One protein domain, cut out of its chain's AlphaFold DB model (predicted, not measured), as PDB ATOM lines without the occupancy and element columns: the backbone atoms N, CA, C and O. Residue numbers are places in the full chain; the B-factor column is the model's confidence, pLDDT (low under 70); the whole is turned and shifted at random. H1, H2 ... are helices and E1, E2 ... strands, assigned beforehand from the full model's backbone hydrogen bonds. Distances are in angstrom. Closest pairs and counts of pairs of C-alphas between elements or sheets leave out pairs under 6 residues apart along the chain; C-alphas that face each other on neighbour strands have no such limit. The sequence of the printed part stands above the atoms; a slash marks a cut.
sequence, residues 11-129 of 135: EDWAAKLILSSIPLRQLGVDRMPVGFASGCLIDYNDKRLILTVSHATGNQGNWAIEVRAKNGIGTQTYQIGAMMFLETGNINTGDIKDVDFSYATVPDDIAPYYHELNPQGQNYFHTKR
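What this domain is: This is residues 11 to 129 of the 135 residues of an uncharacterized protein of candidate division Zixibacteria bacterium (UniProt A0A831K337). One strongly twisted sheet of seven strands has the meander E1, E2 and E3 in its middle, and hairpins reach toward the two ends of an elongated outline: E6 and E7 toward one end, E4 and E5 toward the other, where a separate hairpin of E8 and E9 also lies. Residues 90 to 95, at the tip of the E6 and E7 hairpin, stick out; H1 sits beside the sheet with its last residues, and the short H2 is beside E2 and E7. The printed part has 119 residues, with two named helices and nine named strands in the order H1, E1, E2, E3, H2, E4, E5, E6, E7, E8, E9, and its class is mostly strand. The large sheet runs E5, E4, E1, E2, E3, E7, E6 and is antiparallel throughout, as is the small sheet E8, E9. The whole is only just loose, close to compact, with a radius of gyration of the C-alphas of 16.5 A and spans of 60 by 39 by 25 A.

Where its parts are: Start in the large sheet at C-alpha 33, (22.389, 39.821, 234.699), where E2, residues 33 to 44, sets out on its 29.4 A; it bends by 60 degrees at residue 36. Beside it look for E1, residues 21 to 27 and 19.3 A long, and E3, residues 47 to 52 and 16.0 A long. Next find E4, residues 63 to 70, 19.7 A long with a bend of 61 degrees at residue 67, and E5, residues 74 to 79, 15.7 A long. Further along come E6, residues 84 to 89, 16.4 A long, and E7, residues 96 to 106, which covers 27.9 A and bends by 67 degrees at residue 100. The small sheet is E8, residues 113 to 117, 12.3 A long, and E9, residues 123 to 128, which runs 13.5 A to C-alpha 128 at (43.975, 48.142, 231.776). H1, residues 11 to 20, begins at C-alpha 11, (43.942, 63.491, 228.000), and is 14.2 A long; H2, residues 54 to 57, measures 5.2 A.

How they stand to each other: Begin with E2, whose pairing is staggered: residues 33 to 40 pair with E1 and residues 40 to 44 with E3. In the hairpin E1 and E2, look at N 24 and O 37, 2.9 A apart; in the hairpin E2 and E3, at N 42 and O 49, 3.0 A. Outward from E1, N 64 of E4 is 2.8 A from O 25, and in the hairpin E4 and E5, N 67 is 2.9 A from O 76. Outward from E3, N 104 of E7 is 3.1 A from O 50, and in the hairpin E6 and E7, N 88 is 2.8 A from O 97. E5 and E6 are the edge strands. In the hairpin E8 and E9, find N 114 and O 127 at 3.0 A; E8 comes closest to E4 at the C-alphas of Tyr 113 and Arg 68, 5.7 A apart. H2 stands at the sheet's level, at a height over the sheet of 3.5 A; its closest C-alpha to E7 is that of Ser 54, 4.6 A from that of Phe 101. H1 also stands at the sheet's level, at 3.1 A, over a local plane fitted to just 6 C-alphas; the C-alphas of Ser 20 and Leu 41 in E2 are its closest pair there, 5.0 A apart. Every O i to N i+4 pair of H1 is within hydrogen-bond range; H2 is too short for such a pair. H1 and H2 are apart.

The domain as a whole: The two C-alphas farthest apart are those of Asn 92 and Gln 120, 60.6 A. The printed part, residues 11 to 129, has no cut. No link is long; E6 to E7 and E7 to E8 are short, and the others are tight. The mean pLDDT of the printed part is 87.8; residue 121 and residues 123 to 129 are under 70.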
ATOM      1  N   GLU A  11      43.791  64.857 228.492       73.69
ATOM      2  CA  GLU A  11      43.942  63.491 228.000       73.69
ATOM      3  C   GLU A  11      44.281  62.535 229.149       73.69
ATOM      4  O   GLU A  11      43.647  61.491 229.293       73.69
ATOM      5  N   ASP A  12      45.197  62.941 230.032       75.81
ATOM      6  CA  ASP A  12      45.553  62.185 231.237       75.81
ATOM      7  C   ASP A  12      44.366  62.085 232.203       75.81
ATOM      8  O   ASP A  12      44.094  61.023 232.766       75.81
ATOM      9  N   TRP A  13      43.621  63.179 232.379       76.56
ATOM     10  CA  TRP A  13      42.427  63.196 233.223       76.56
ATOM     11  C   TRP A  13      41.322  62.284 232.672       76.56
ATOM     12  O   TRP A  13      40.744  61.494 233.421       76.56
ATOM     13  N   ALA A  14      41.070  62.335 231.363       75.25
ATOM     14  CA  ALA A  14      40.098  61.471 230.700       75.25
ATOM     15  C   ALA A  14      40.490  59.988 230.804       75.25
ATOM     16  O   ALA A  14      39.644  59.149 231.115       75.25
ATOM     17  N   ALA A  15      41.775  59.663 230.629       72.69
ATOM     18  CA  ALA A  15      42.276  58.307 230.812       72.69
ATOM     19  C   ALA A  15      42.060  57.810 232.249       72.69
ATOM     20  O   ALA A  15      41.594  56.688 232.443       72.69
ATOM     21  N   LYS A  16      42.319  58.647 233.266       75.19
ATOM     22  CA  LYS A  16      42.057  58.281 234.668       75.19
ATOM     23  C   LYS A  16      40.582  58.003 234.940       75.19
ATOM     24  O   LYS A  16      40.297  57.023 235.618       75.19
ATOM     25  N   LEU A  17      39.667  58.811 234.399       77.06
ATOM     26  CA  LEU A  17      38.222  58.593 234.553       77.06
ATOM     27  C   LEU A  17      37.757  57.270 233.942       77.06
ATOM     28  O   LEU A  17      36.985  56.534 234.559       77.06
ATOM     29  N   ILE A  18      38.224  56.959 232.732       76.81
ATOM     30  CA  ILE A  18      37.882  55.703 232.055       76.81
ATOM     31  C   ILE A  18      38.433  54.518 232.855       76.81
ATOM     32  O   ILE A  18      37.733  53.535 233.069       76.81
ATOM     33  N   LEU A  19      39.668  54.635 233.343       75.00
ATOM     34  CA  LEU A  19      40.361  53.572 234.070       75.00
ATOM     35  C   LEU A  19      39.952  53.445 235.541       75.00
ATOM     36  O   LEU A  19      40.378  52.498 236.199       75.00
ATOM     37  N   SER A  20      39.153  54.366 236.071       82.38
ATOM     38  CA  SER A  20      38.545  54.237 237.395       82.38
ATOM     39  C   SER A  20      37.097  53.777 237.334       82.38
ATOM     40  O   SER A  20      36.611  53.202 238.301       82.38
ATOM     41  N   SER A  21      36.411  54.000 236.215       88.88
ATOM     42  CA  SER A  21      35.024  53.583 236.023       88.88
ATOM     43  C   SER A  21      34.938  52.080 235.771       88.88
ATOM     44  O   SER A  21      35.720  51.525 235.000       88.88
ATOM     45  N   ILE A  22      33.974  51.409 236.402       91.06
ATOM     46  CA  ILE A  22      33.778  49.971 236.226       91.06
ATOM     47  C   ILE A  22      32.290  49.598 236.198       91.06
ATOM     48  O   ILE A  22      31.521  50.107 237.020       91.06
ATOM     49  N   PRO A  23      31.840  48.733 235.267       93.75
ATOM     50  CA  PRO A  23      30.444  48.319 235.223       93.75
ATOM     51  C   PRO A  23      30.120  47.364 236.372       93.75
ATOM     52  O   PRO A  23      30.922  46.503 236.740       93.75
ATOM     53  N   LEU A  24      28.904  47.487 236.894       95.88
ATOM     54  CA  LEU A  24      28.343  46.586 237.891       95.88
ATOM     55  C   LEU A  24      27.149  45.831 237.303       95.88
ATOM     56  O   LEU A  24      26.353  46.380 236.532       95.88
ATOM     57  N   ARG A  25      27.005  44.569 237.703       96.38
ATOM     58  CA  ARG A  25      25.882  43.696 237.350       96.38
ATOM     59  C   ARG A  25      25.290  43.094 238.610       96.38
ATOM     60  O   ARG A  25      26.022  42.528 239.416       96.38
ATOM     61  N   GLN A  26      23.975  43.164 238.748       97.00
ATOM     62  CA  GLN A  26      23.263  42.319 239.696       97.00
ATOM     63  C   GLN A  26      23.013  40.976 239.025       97.00
ATOM     64  O   GLN A  26      22.455  40.932 237.929       97.00
ATOM     65  N   LEU A  27      23.430  39.893 239.668       96.25
ATOM     66  CA  LEU A  27      23.308  38.545 239.133       96.25
ATOM     67  C   LEU A  27      22.092  37.835 239.739       96.25
ATOM     68  O   LEU A  27      21.909  37.833 240.958       96.25
ATOM     69  N   GLY A  28      21.280  37.222 238.882       95.38
ATOM     70  CA  GLY A  28      20.189  36.335 239.271       95.38
ATOM     71  C   GLY A  28      20.687  34.989 239.803       95.38
ATOM     72  O   GLY A  28      21.890  34.716 239.866       95.38
ATOM     73  N   VAL A  29      19.746  34.119 240.178       94.25
ATOM     74  CA  VAL A  29      20.040  32.760 240.682       94.25
ATOM     75  C   VAL A  29      20.758  31.907 239.627       94.25
ATOM     76  O   VAL A  29      21.638  31.116 239.953       94.25
ATOM     77  N   ASP A  30      20.430  32.120 238.357       94.62
ATOM     78  CA  ASP A  30      21.053  31.506 237.181       94.62
ATOM     79  C   ASP A  30      22.384  32.168 236.773       94.62
ATOM     80  O   ASP A  30      22.994  31.778 235.779       94.62
ATOM     81  N   ARG A  31      22.850  33.158 237.548       90.25
ATOM     82  CA  ARG A  31      24.013  34.013 237.265       90.25
ATOM     83  C   ARG A  31      23.868  34.882 236.014       90.25
ATOM     84  O   ARG A  31      24.860  35.464 235.574       90.25
ATOM     85  N   MET A  32      22.657  35.029 235.481       93.81
ATOM     86  CA  MET A  32      22.388  35.981 234.410       93.81
ATOM     87  C   MET A  32      22.214  37.395 234.982       93.81
ATOM     88  O   MET A  32      21.733  37.551 236.108       93.81
ATOM     89  N   PRO A  33      22.611  38.451 234.252       93.88
ATOM     90  CA  PRO A  33      22.389  39.821 234.699       93.88
ATOM     91  C   PRO A  33      20.894  40.151 234.788       93.88
ATOM     92  O   PRO A  33      20.172  40.030 233.802       93.88
ATOM     93  N   VAL A  34      20.447  40.617 235.954       96.44
ATOM     94  CA  VAL A  34      19.068  41.081 236.211       96.44
ATOM     95  C   VAL A  34      19.000  42.571 236.555       96.44
ATOM     96  O   VAL A  34      17.921  43.150 236.616       96.44
ATOM     97  N   GLY A  35      20.155  43.204 236.760       95.25
ATOM     98  CA  GLY A  35      20.288  44.627 237.047       95.25
ATOM     99  C   GLY A  35      21.669  45.136 236.652       95.25
ATOM    100  O   GLY A  35      22.610  44.357 236.466       95.25
ATOM    101  N   PHE A  36      21.796  46.450 236.507       95.81
ATOM    102  CA  PHE A  36      23.039  47.096 236.105       95.81
ATOM    103  C   PHE A  36      23.242  48.408 236.854       95.81
ATOM    104  O   PHE A  36      22.288  49.103 237.186       95.81
ATOM    105  N   ALA A  37      24.505  48.738 237.090       95.81
ATOM    106  CA  ALA A  37      24.930  50.012 237.642       95.81
ATOM    107  C   ALA A  37      26.367  50.309 237.186       95.81
ATOM    108  O   ALA A  37      26.968  49.541 236.429       95.81
ATOM    109  N   SER A  38      26.922  51.408 237.680       94.62
ATOM    110  CA  SER A  38      28.322  51.772 237.489       94.62
ATOM    111  C   SER A  38      28.959  52.039 238.841       94.62
ATOM    112  O   SER A  38      28.291  52.477 239.779       94.62
ATOM    113  N   GLY A  39      30.257  51.803 238.940       94.38
ATOM    114  CA  GLY A  39      31.037  52.170 240.106       94.38
ATOM    115  C   GLY A  39      32.370  52.790 239.726       94.38
ATOM    116  O   GLY A  39      32.743  52.854 238.554       94.38
ATOM    117  N   CYS A  40      33.078  53.256 240.744       93.62
ATOM    118  CA  CYS A  40      34.403  53.836 240.629       93.62
ATOM    119  C   CYS A  40      35.363  53.120 241.577       93.62
ATOM    120  O   CYS A  40      35.076  52.990 242.767       93.62
ATOM    121  N   LEU A  41      36.498  52.658 241.058       92.88
ATOM    122  CA  LEU A  41      37.577  52.105 241.864       92.88
ATOM    123  C   LEU A  41      38.521  53.220 242.306       92.88
ATOM    124  O   LEU A  41      39.101  53.915 241.470       92.88
ATOM    125  N   ILE A  42      38.727  53.325 243.613       90.19
ATOM    126  CA  ILE A  42      39.701  54.238 244.217       90.19
ATOM    127  C   ILE A  42      40.668  53.465 245.108       90.19
ATOM    128  O   ILE A  42      40.322  52.399 245.622       90.19
ATOM    129  N   ASP A  43      41.866  54.010 245.304       90.12
ATOM    130  CA  ASP A  43      42.835  53.459 246.247       90.12
ATOM    131  C   ASP A  43      43.003  54.439 247.405       90.12
ATOM    132  O   ASP A  43      43.517  55.540 247.233       90.12
ATOM    133  N   TYR A  44      42.579  54.040 248.599       87.31
ATOM    134  CA  TYR A  44      42.634  54.879 249.789       87.31
ATOM    135  C   TYR A  44      43.182  54.086 250.970       87.31
ATOM    136  O   TYR A  44      42.657  53.027 251.309       87.31
ATOM    137  N   ASN A  45      44.223  54.619 251.616       90.38
ATOM    138  CA  ASN A  45      44.842  54.035 252.810       90.38
ATOM    139  C   ASN A  45      45.170  52.532 252.655       90.38
ATOM    140  O   ASN A  45      44.691  51.698 253.424       90.38
ATOM    141  N   ASP A  46      45.919  52.197 251.599       88.81
ATOM    142  CA  ASP A  46      46.329  50.829 251.228       88.81
ATOM    143  C   ASP A  46      45.170  49.838 251.012       88.81
ATOM    144  O   ASP A  46      45.345  48.620 251.063       88.81
ATOM    145  N   LYS A  47      43.965  50.351 250.740       91.31
ATOM    146  CA  LYS A  47      42.794  49.560 250.358       91.31
ATOM    147  C   LYS A  47      42.277  50.015 249.006       91.31
ATOM    148  O   LYS A  47      42.194  51.213 248.742       91.31
ATOM    149  N   ARG A  48      41.847  49.056 248.185       93.50
ATOM    150  CA  ARG A  48      41.030  49.346 247.009       93.50
ATOM    151  C   ARG A  48      39.560  49.308 247.394       93.50
ATOM    152  O   ARG A  48      39.086  48.341 247.992       93.50
ATOM    153  N   LEU A  49      38.849  50.373 247.057       94.69
ATOM    154  CA  LEU A  49      37.422  50.513 247.313       94.69
ATOM    155  C   LEU A  49      36.680  50.593 245.985       94.69
ATOM    156  O   LEU A  49      37.118  51.289 245.071       94.69
ATOM    157  N   ILE A  50      35.542  49.911 245.905       95.69
ATOM    158  CA  ILE A  50      34.513  50.204 244.913       95.69
ATOM    159  C   ILE A  50      33.532  51.189 245.535       95.69
ATOM    160  O   ILE A  50      33.018  50.943 246.623       95.69
ATOM    161  N   LEU A  51      33.296  52.305 244.853       95.75
ATOM    162  CA  LEU A  51      32.307  53.313 245.218       95.75
ATOM    163  C   LEU A  51      31.154  53.274 244.220       95.75
ATOM    164  O   LEU A  51      31.385  53.152 243.016       95.75
ATOM    165  N   THR A  52      29.922  53.418 244.694       96.38
ATOM    166  CA  THR A  52      28.734  53.574 243.848       96.38
ATOM    167  C   THR A  52      27.615  54.277 244.623       96.38
ATOM    168  O   THR A  52      27.797  54.695 245.765       96.38
ATOM    169  N   VAL A  53      26.462  54.454 243.995       95.56
ATOM    170  CA  VAL A  53      25.269  55.071 244.588       95.56
ATOM    171  C   VAL A  53      24.465  54.024 245.357       95.56
ATOM    172  O   VAL A  53      24.387  52.866 244.936       95.56
ATOM    173  N   SER A  54      23.909  54.386 246.516       95.31
ATOM    174  CA  SER A  54      23.213  53.417 247.372       95.31
ATOM    175  C   SER A  54      21.863  53.022 246.796       95.31
ATOM    176  O   SER A  54      21.466  51.880 246.966       95.31
ATOM    177  N   HIS A  55      21.183  53.878 246.032       94.00
ATOM    178  CA  HIS A  55      19.919  53.485 245.402       94.00
ATOM    179  C   HIS A  55      20.090  52.354 244.373       94.00
ATOM    180  O   HIS A  55      19.153  51.593 244.135       94.00
ATOM    181  N   ALA A  56      21.275  52.223 243.764       91.44
ATOM    182  CA  ALA A  56      21.555  51.140 242.828       91.44
ATOM    183  C   ALA A  56      21.753  49.808 243.562       91.44
ATOM    184  O   ALA A  56      21.208  48.791 243.151       91.44
ATOM    185  N   THR A  57      22.509  49.811 244.660       93.75
ATOM    186  CA  THR A  57      22.929  48.593 245.377       93.75
ATOM    187  C   THR A  57      22.175  48.346 246.686       93.75
ATOM    188  O   THR A  57      22.419  47.350 247.366       93.75
ATOM    189  N   GLY A  58      21.226  49.216 247.028       91.19
ATOM    190  CA  GLY A  58      20.467  49.237 248.282       91.19
ATOM    191  C   GLY A  58      19.607  48.001 248.503       91.19
ATOM    192  O   GLY A  58      19.315  47.638 249.637       91.19
ATOM    193  N   ASN A  59      19.272  47.292 247.422       92.00
ATOM    194  CA  ASN A  59      18.602  45.999 247.498       92.00
ATOM    195  C   ASN A  59      19.494  44.873 248.050       92.00
ATOM    196  O   ASN A  59      18.994  43.764 248.228       92.00
ATOM    197  N   GLN A  60      20.794  45.131 248.267       90.50
ATOM    198  CA  GLN A  60      21.785  44.156 248.741       90.50
ATOM    199  C   GLN A  60      21.766  42.852 247.924       90.50
ATOM    200  O   GLN A  60      22.020  41.758 248.427       90.50
ATOM    201  N   GLY A  61      21.435  42.966 246.634       93.31
ATOM    202  CA  GLY A  61      21.447  41.849 245.703       93.31
ATOM    203  C   GLY A  61      22.855  41.296 245.484       93.31
ATOM    204  O   GLY A  61      23.854  41.857 245.929       93.31
ATOM    205  N   ASN A  62      22.950  40.201 244.732       95.50
ATOM    206  CA  ASN A  62      24.232  39.612 244.347       95.50
ATOM    207  C   ASN A  62      24.944  40.485 243.292       95.50
ATOM    208  O   ASN A  62      24.923  40.184 242.097       95.50
ATOM    209  N   TRP A  63      25.521  41.601 243.736       97.19
ATOM    210  CA  TRP A  63      26.236  42.554 242.896       97.19
ATOM    211  C   TRP A  63      27.661  42.086 242.603       97.19
ATOM    212  O   TRP A  63      28.406  41.641 243.481       97.19
ATOM    213  N   ALA A  64      28.048  42.217 241.341       96.06
ATOM    214  CA  ALA A  64      29.356  41.850 240.847       96.06
ATOM    215  C   ALA A  64      29.942  42.949 239.958       96.06
ATOM    216  O   ALA A  64      29.238  43.609 239.194       96.06
ATOM    217  N   ILE A  65      31.257  43.098 240.040       95.06
ATOM    218  CA  ILE A  65      32.065  43.891 239.126       95.06
ATOM    219  C   ILE A  65      32.210  43.123 237.817       95.06
ATOM    220  O   ILE A  65      32.613  41.959 237.818       95.06
ATOM    221  N   GLU A  66      31.936  43.780 236.697       92.81
ATOM    222  CA  GLU A  66      32.272  43.275 235.370       92.81
ATOM    223  C   GLU A  66      33.749  43.569 235.069       92.81
ATOM    224  O   GLU A  66      34.145  44.724 234.937       92.81
ATOM    225  N   VAL A  67      34.583  42.527 234.991       88.94
ATOM    226  CA  VAL A  67      36.037  42.689 234.836       88.94
ATOM    227  C   VAL A  67      36.422  42.772 233.364       88.94
ATOM    228  O   VAL A  67      37.102  43.709 232.963       88.94
ATOM    229  N   ARG A  68      36.030  41.771 232.567       85.62
ATOM    230  CA  ARG A  68      36.322  41.709 231.125       85.62
ATOM    231  C   ARG A  68      35.420  40.719 230.402       85.62
ATOM    232  O   ARG A  68      35.059  39.684 230.963       85.62
ATOM    233  N   ALA A  69      35.164  40.972 229.125       83.56
ATOM    234  CA  ALA A  69      34.579  39.986 228.224       83.56
ATOM    235  C   ALA A  69      35.665  39.043 227.672       83.56
ATOM    236  O   ALA A  69      36.751  39.476 227.278       83.56
ATOM    237  N   LYS A  70      35.376  37.742 227.629       81.75
ATOM    238  CA  LYS A  70      36.213  36.715 227.001       81.75
ATOM    239  C   LYS A  70      35.451  36.094 225.836       81.75
ATOM    240  O   LYS A  70      34.387  35.504 226.025       81.75
ATOM    241  N   ASN A  71      36.015  36.213 224.636       78.19
ATOM    242  CA  ASN A  71      35.383  35.704 223.423       78.19
ATOM    243  C   ASN A  71      35.097  34.193 223.540       78.19
ATOM    244  O   ASN A  71      35.959  33.436 223.984       78.19
ATOM    245  N   GLY A  72      33.876  33.781 223.192       79.44
ATOM    246  CA  GLY A  72      33.403  32.393 223.275       79.44
ATOM    247  C   GLY A  72      33.178  31.830 224.687       79.44
ATOM    248  O   GLY A  72      32.712  30.703 224.806       79.44
ATOM    249  N   ILE A  73      33.489  32.583 225.750       83.88
ATOM    250  CA  ILE A  73      33.372  32.136 227.153       83.88
ATOM    251  C   ILE A  73      32.329  32.967 227.915       83.88
ATOM    252  O   ILE A  73      31.681  32.462 228.827       83.88
ATOM    253  N   GLY A  74      32.160  34.236 227.541       84.62
ATOM    254  CA  GLY A  74      31.281  35.183 228.220       84.62
ATOM    255  C   GLY A  74      32.059  36.159 229.098       84.62
ATOM    256  O   GLY A  74      33.241  36.430 228.872       84.62
ATOM    257  N   THR A  75      31.392  36.721 230.097       88.06
ATOM    258  CA  THR A  75      31.926  37.829 230.888       88.06
ATOM    259  C   THR A  75      32.502  37.344 232.213       88.06
ATOM    260  O   THR A  75      31.840  36.654 232.983       88.06
ATOM    261  N   GLN A  76      33.748  37.723 232.496       90.19
ATOM    262  CA  GLN A  76      34.368  37.500 233.794       90.19
ATOM    263  C   GLN A  76      33.862  38.547 234.787       90.19
ATOM    264  O   GLN A  76      34.007  39.747 234.548       90.19
ATOM    265  N   THR A  77      33.340  38.085 235.920       93.25
ATOM    266  CA  THR A  77      32.846  38.939 237.002       93.25
ATOM    267  C   THR A  77      33.570  38.661 238.322       93.25
ATOM    268  O   THR A  77      34.147  37.589 238.512       93.25
ATOM    269  N   TYR A  78      33.553  39.638 239.228       94.62
ATOM    270  CA  TYR A  78      33.995  39.508 240.619       94.62
ATOM    271  C   TYR A  78      32.834  39.865 241.551       94.62
ATOM    272  O   TYR A  78      32.321  40.979 241.484       94.62
ATOM    273  N   GLN A  79      32.402  38.936 242.405       95.31
ATOM    274  CA  GLN A  79      31.308  39.183 243.352       95.31
ATOM    275  C   GLN A  79      31.792  40.073 244.498       95.31
ATOM    276  O   GLN A  79      32.767  39.743 245.165       95.31
ATOM    277  N   ILE A  80      31.103  41.194 244.722       94.94
ATOM    278  CA  ILE A  80      31.528  42.207 245.699       94.94
ATOM    279  C   ILE A  80      31.268  41.732 247.135       94.94
ATOM    280  O   ILE A  80      32.034  42.048 248.040       94.94
ATOM    281  N   GLY A  81      30.216  40.933 247.332       91.56
ATOM    282  CA  GLY A  81      29.735  40.557 248.657       91.56
ATOM    283  C   GLY A  81      28.838  41.646 249.242       91.56
ATOM    284  O   GLY A  81      28.032  42.234 248.525       91.56
ATOM    285  N   ALA A  82      28.962  41.888 250.546       91.69
ATOM    286  CA  ALA A  82      28.147  42.877 251.244       91.69
ATOM    287  C   ALA A  82      28.608  44.310 250.937       91.69
ATOM    288  O   ALA A  82      29.795  44.628 251.039       91.69
ATOM    289  N   MET A  83      27.647  45.176 250.620       95.12
ATOM    290  CA  MET A  83      27.880  46.613 250.468       95.12
ATOM    291  C   MET A  83      27.720  47.327 251.812       95.12
ATOM    292  O   MET A  83      26.864  46.964 252.617       95.12
ATOM    293  N   MET A  84      28.516  48.369 252.026       95.69
ATOM    294  CA  MET A  84      28.373  49.318 253.129       95.69
ATOM    295  C   MET A  84      27.636  50.566 252.640       95.69
ATOM    296  O   MET A  84      27.829  50.987 251.498       95.69
ATOM    297  N   PHE A  85      26.839  51.182 253.512       95.56
ATOM    298  CA  PHE A  85      26.082  52.405 253.228       95.56
ATOM    299  C   PHE A  85      26.460  53.519 254.197       95.56
ATOM    300  O   PHE A  85      26.957  53.252 255.294       95.56
ATOM    301  N   LEU A  86      26.266  54.767 253.770       94.38
ATOM    302  CA  LEU A  86      26.535  55.946 254.586       94.38
ATOM    303  C   LEU A  86      25.229  56.607 255.002       94.38
ATOM    304  O   LEU A  86      24.326  56.794 254.191       94.38
ATOM    305  N   GLU A  87      25.206  57.058 256.245       94.00
ATOM    306  CA  GLU A  87      24.159  57.898 256.801       94.00
ATOM    307  C   GLU A  87      24.807  59.143 257.412       94.00
ATOM    308  O   GLU A  87      25.949  59.117 257.884       94.00
ATOM    309  N   THR A  88      24.081  60.255 257.402       95.06
ATOM    310  CA  THR A  88      24.436  61.459 258.157       95.06
ATOM    311  C   THR A  88      23.490  61.622 259.329       95.06
ATOM    312  O   THR A  88      22.295  61.376 259.197       95.06
ATOM    313  N   GLY A  89      24.021  62.062 260.468       95.69
ATOM    314  CA  GLY A  89      23.241  62.311 261.674       95.69
ATOM    315  C   GLY A  89      23.450  63.722 262.212       95.69
ATOM    316  O   GLY A  89      24.564  64.250 262.161       95.69
ATOM    317  N   ASN A  90      22.400  64.325 262.767       95.38
ATOM    318  CA  ASN A  90      22.490  65.541 263.568       95.38
ATOM    319  C   ASN A  90      22.181  65.215 265.032       95.38
ATOM    320  O   ASN A  90      21.048  64.916 265.391       95.38
ATOM    321  N   ILE A  91      23.194  65.327 265.891       94.25
ATOM    322  CA  ILE A  91      23.094  64.979 267.316       94.25
ATOM    323  C   ILE A  91      22.115  65.895 268.068       94.25
ATOM    324  O   ILE A  91      21.486  65.461 269.027       94.25
ATOM    325  N   ASN A  92      21.958  67.148 267.633       96.19
ATOM    326  CA  ASN A  92      21.098  68.119 268.314       96.19
ATOM    327  C   ASN A  92      19.615  67.931 267.979       96.19
ATOM    328  O   ASN A  92      18.768  68.218 268.819       96.19
ATOM    329  N   THR A  93      19.296  67.491 266.758       94.56
ATOM    330  CA  THR A  93      17.907  67.256 266.331       94.56
ATOM    331  C   THR A  93      17.499  65.787 266.406       94.56
ATOM    332  O   THR A  93      16.310  65.492 266.426       94.56
ATOM    333  N   GLY A  94      18.466  64.867 266.474       92.88
ATOM    334  CA  GLY A  94      18.236  63.426 266.380       92.88
ATOM    335  C   GLY A  94      17.964  62.936 264.953       92.88
ATOM    336  O   GLY A  94      17.659  61.760 264.774       92.88
ATOM    337  N   ASP A  95      18.071  63.805 263.943       94.88
ATOM    338  CA  ASP A  95      17.804  63.437 262.552       94.88
ATOM    339  C   ASP A  95      18.896  62.515 262.011       94.88
ATOM    340  O   ASP A  95      20.082  62.827 262.134       94.88
ATOM    341  N   ILE A  96      18.490  61.441 261.334       95.50
ATOM    342  CA  ILE A  96      19.360  60.564 260.543       95.50
ATOM    343  C   ILE A  96      18.856  60.584 259.097       95.50
ATOM    344  O   ILE A  96      17.649  60.551 258.855       95.50
ATOM    345  N   LYS A  97      19.772  60.701 258.135       94.12
ATOM    346  CA  LYS A  97      19.470  60.747 256.702       94.12
ATOM    347  C   LYS A  97      20.433  59.877 255.921       94.12
ATOM    348  O   LYS A  97      21.648  60.053 256.042       94.12
ATOM    349  N   ASP A  98      19.877  59.048 255.054       93.75
ATOM    350  CA  ASP A  98      20.648  58.259 254.104       93.75
ATOM    351  C   ASP A  98      21.443  59.168 253.169       93.75
ATOM    352  O   ASP A  98      20.949  60.179 252.657       93.75
ATOM    353  N   VAL A  99      22.691  58.786 252.928       95.31
ATOM    354  CA  VAL A  99      23.491  59.327 251.836       95.31
ATOM    355  C   VAL A  99      23.338  58.378 250.661       95.31
ATOM    356  O   VAL A  99      23.458  57.162 250.822       95.31
ATOM    357  N   ASP A 100      23.115  58.925 249.464       95.81
ATOM    358  CA  ASP A 100      23.067  58.132 248.233       95.81
ATOM    359  C   ASP A 100      24.468  57.665 247.806       95.81
ATOM    360  O   ASP A 100      25.035  58.085 246.797       95.81
ATOM    361  N   PHE A 101      25.077  56.841 248.651       95.81
ATOM    362  CA  PHE A 101      26.449  56.401 248.534       95.81
ATOM    363  C   PHE A 101      26.628  55.043 249.199       95.81
ATOM    364  O   PHE A 101      26.216  54.810 250.338       95.81
ATOM    365  N   SER A 102      27.281  54.145 248.479       96.31
ATOM    366  CA  SER A 102      27.640  52.824 248.966       96.31
ATOM    367  C   SER A 102      29.053  52.464 248.542       96.31
ATOM    368  O   SER A 102      29.576  52.962 247.541       96.31
ATOM    369  N   TYR A 103      29.686  51.597 249.321       96.44
ATOM    370  CA  TYR A 103      31.051  51.176 249.052       96.44
ATOM    371  C   TYR A 103      31.337  49.766 249.554       96.44
ATOM    372  O   TYR A 103      30.636  49.235 250.411       96.44
ATOM    373  N   ALA A 104      32.403  49.169 249.039       96.56
ATOM    374  CA  ALA A 104      32.973  47.942 249.578       96.56
ATOM    375  C   ALA A 104      34.482  47.906 249.322       96.56
ATOM    376  O   ALA A 104      34.989  48.556 248.407       96.56
ATOM    377  N   THR A 105      35.210  47.131 250.121       95.75
ATOM    378  CA  THR A 105      36.615  46.815 249.840       95.75
ATOM    379  C   THR A 105      36.701  45.699 248.811       95.75
ATOM    380  O   THR A 105      35.998  44.697 248.936       95.75
ATOM    381  N   VAL A 106      37.601  45.831 247.845       95.31
ATOM    382  CA  VAL A 106      37.901  44.781 246.863       95.31
ATOM    383  C   VAL A 106      39.407  44.499 246.829       95.31
ATOM    384  O   VAL A 106      40.184  45.328 247.311       95.31
ATOM    385  N   PRO A 107      39.842  43.344 246.292       93.75
ATOM    386  CA  PRO A 107      41.257  43.048 246.118       93.75
ATOM    387  C   PRO A 107      41.984  44.120 245.292       93.75
ATOM    388  O   PRO A 107      41.411  44.758 244.404       93.75
ATOM    389  N   ASP A 108      43.264  44.317 245.589       89.81
ATOM    390  CA  ASP A 108      44.134  45.316 244.959       89.81
ATOM    391  C   ASP A 108      44.512  44.979 243.507       89.81
ATOM    392  O   ASP A 108      44.956  45.852 242.755       89.81
ATOM    393  N   ASP A 109      44.281  43.743 243.074       87.31
ATOM    394  CA  ASP A 109      44.487  43.274 241.705       87.31
ATOM    395  C   ASP A 109      43.255  43.465 240.796       87.31
ATOM    396  O   ASP A 109      43.364  43.332 239.568       87.31
ATOM    397  N   ILE A 110      42.101  43.857 241.360       88.31
ATOM    398  CA  ILE A 110      40.894  44.189 240.594       88.31
ATOM    399  C   ILE A 110      41.108  45.491 239.831       88.31
ATOM    400  O   ILE A 110      41.272  46.563 240.414       88.31
ATOM    401  N   ALA A 111      41.049  45.408 238.505       83.88
ATOM    402  CA  ALA A 111      41.179  46.540 237.600       83.88
ATOM    403  C   ALA A 111      40.105  46.465 236.506       83.88
ATOM    404  O   ALA A 111      39.800  45.358 236.045       83.88
ATOM    405  N   PRO A 112      39.566  47.611 236.053       75.00
ATOM    406  CA  PRO A 112      38.695  47.632 234.896       75.00
ATOM    407  C   PRO A 112      39.520  47.330 233.649       75.00
ATOM    408  O   PRO A 112      40.667  47.778 233.508       75.00
ATOM    409  N   TYR A 113      38.917  46.572 232.744       78.31
ATOM    410  CA  TYR A 113      39.413  46.438 231.390       78.31
ATOM    411  C   TYR A 113      38.481  47.207 230.472       78.31
ATOM    412  O   TYR A 113      37.296  46.892 230.355       78.31
ATOM    413  N   TYR A 114      39.031  48.218 229.817       76.75
ATOM    414  CA  TYR A 114      38.316  48.916 228.770       76.75
ATOM    415  C   TYR A 114      38.515  48.161 227.463       76.75
ATOM    416  O   TYR A 114      39.650  47.918 227.047       76.75
ATOM    417  N   HIS A 115      37.402  47.774 226.853       73.12
ATOM    418  CA  HIS A 115      37.351  47.025 225.613       73.12
ATOM    419  C   HIS A 115      36.432  47.754 224.642       73.12
ATOM    420  O   HIS A 115      35.272  48.001 224.969       73.12
ATOM    421  N   GLU A 116      36.929  48.046 223.446       73.19
ATOM    422  CA  GLU A 116      36.064  48.437 222.336       73.19
ATOM    423  C   GLU A 116      35.852  47.230 221.423       73.19
ATOM    424  O   GLU A 116      36.810  46.586 220.976       73.19
ATOM    425  N   LEU A 117      34.582  46.905 221.186       71.50
ATOM    426  CA  LEU A 117      34.162  45.808 220.322       71.50
ATOM    427  C   LEU A 117      33.736  46.367 218.968       71.50
ATOM    428  O   LEU A 117      32.972  47.329 218.901       71.50
ATOM    429  N   ASN A 118      34.200  45.748 217.886       74.81
ATOM    430  CA  ASN A 118      33.671  46.029 216.556       74.81
ATOM    431  C   ASN A 118      32.261  45.410 216.405       74.81
ATOM    432  O   ASN A 118      31.840  44.616 217.253       74.81
ATOM    433  N   PRO A 119      31.515  45.714 215.326       74.81
ATOM    434  CA  PRO A 119      30.191  45.124 215.092       74.81
ATOM    435  C   PRO A 119      30.170  43.586 215.040       74.81
ATOM    436  O   PRO A 119      29.113  42.979 215.177       74.81
ATOM    437  N   GLN A 120      31.325  42.946 214.849       78.19
ATOM    438  CA  GLN A 120      31.512  41.496 214.838       78.19
ATOM    439  C   GLN A 120      31.848  40.928 216.233       78.19
ATOM    440  O   GLN A 120      32.137  39.738 216.356       78.19
ATOM    441  N   GLY A 121      31.829  41.755 217.285       66.94
ATOM    442  CA  GLY A 121      32.126  41.355 218.663       66.94
ATOM    443  C   GLY A 121      33.612  41.102 218.935       66.94
ATOM    444  O   GLY A 121      33.961  40.489 219.944       66.94
ATOM    445  N   GLN A 122      34.501  41.544 218.044       70.06
ATOM    446  CA  GLN A 122      35.945  41.398 218.197       70.06
ATOM    447  C   GLN A 122      36.527  42.638 218.879       70.06
ATOM    448  O   GLN A 122      36.218  43.770 218.505       70.06
ATOM    449  N   ASN A 123      37.404  42.418 219.860       66.75
ATOM    450  CA  ASN A 123      38.157  43.488 220.511       66.75
ATOM    451  C   ASN A 123      39.111  44.153 219.514       66.75
ATOM    452  O   ASN A 123      39.922  43.456 218.904       66.75
ATOM    453  N   TYR A 124      39.073  45.480 219.410       58.09
ATOM    454  CA  TYR A 124      40.040  46.239 218.606       58.09
ATOM    455  C   TYR A 124      40.841  47.274 219.412       58.09
ATOM    456  O   TYR A 124      41.866  47.751 218.931       58.09
ATOM    457  N   PHE A 125      40.440  47.566 220.656       56.53
ATOM    458  CA  PHE A 125      41.211  48.377 221.601       56.53
ATOM    459  C   PHE A 125      41.145  47.774 223.006       56.53
ATOM    460  O   PHE A 125      40.081  47.319 223.435       56.53
ATOM    461  N   HIS A 126      42.275  47.753 223.720       61.59
ATOM    462  CA  HIS A 126      42.318  47.335 225.117       61.59
ATOM    463  C   HIS A 126      43.216  48.246 225.955       61.59
ATOM    464  O   HIS A 126      44.376  48.486 225.619       61.59
ATOM    465  N   THR A 127      42.713  48.693 227.104       61.56
ATOM    466  CA  THR A 127      43.554  49.290 228.146       61.56
ATOM    467  C   THR A 127      43.147  48.776 229.522       61.56
ATOM    468  O   THR A 127      41.971  48.518 229.787       61.56
ATOM    469  N   LYS A 128      44.142  48.568 230.384       61.53
ATOM    470  CA  LYS A 128      43.975  48.142 231.776       61.53
ATOM    471  C   LYS A 128      44.486  49.272 232.656       61.53
ATOM    472  O   LYS A 128      45.502  49.882 232.331       61.53
ATOM    473  N   ARG A 129      43.822  49.516 233.788       62.78
ATOM    474  CA  ARG A 129      44.344  50.435 234.805       62.78
ATOM    475  C   ARG A 129      45.761  50.003 235.198       62.78
ATOM    476  O   ARG A 129      45.951  48.888 235.686       62.78
TER     477      ARG A 129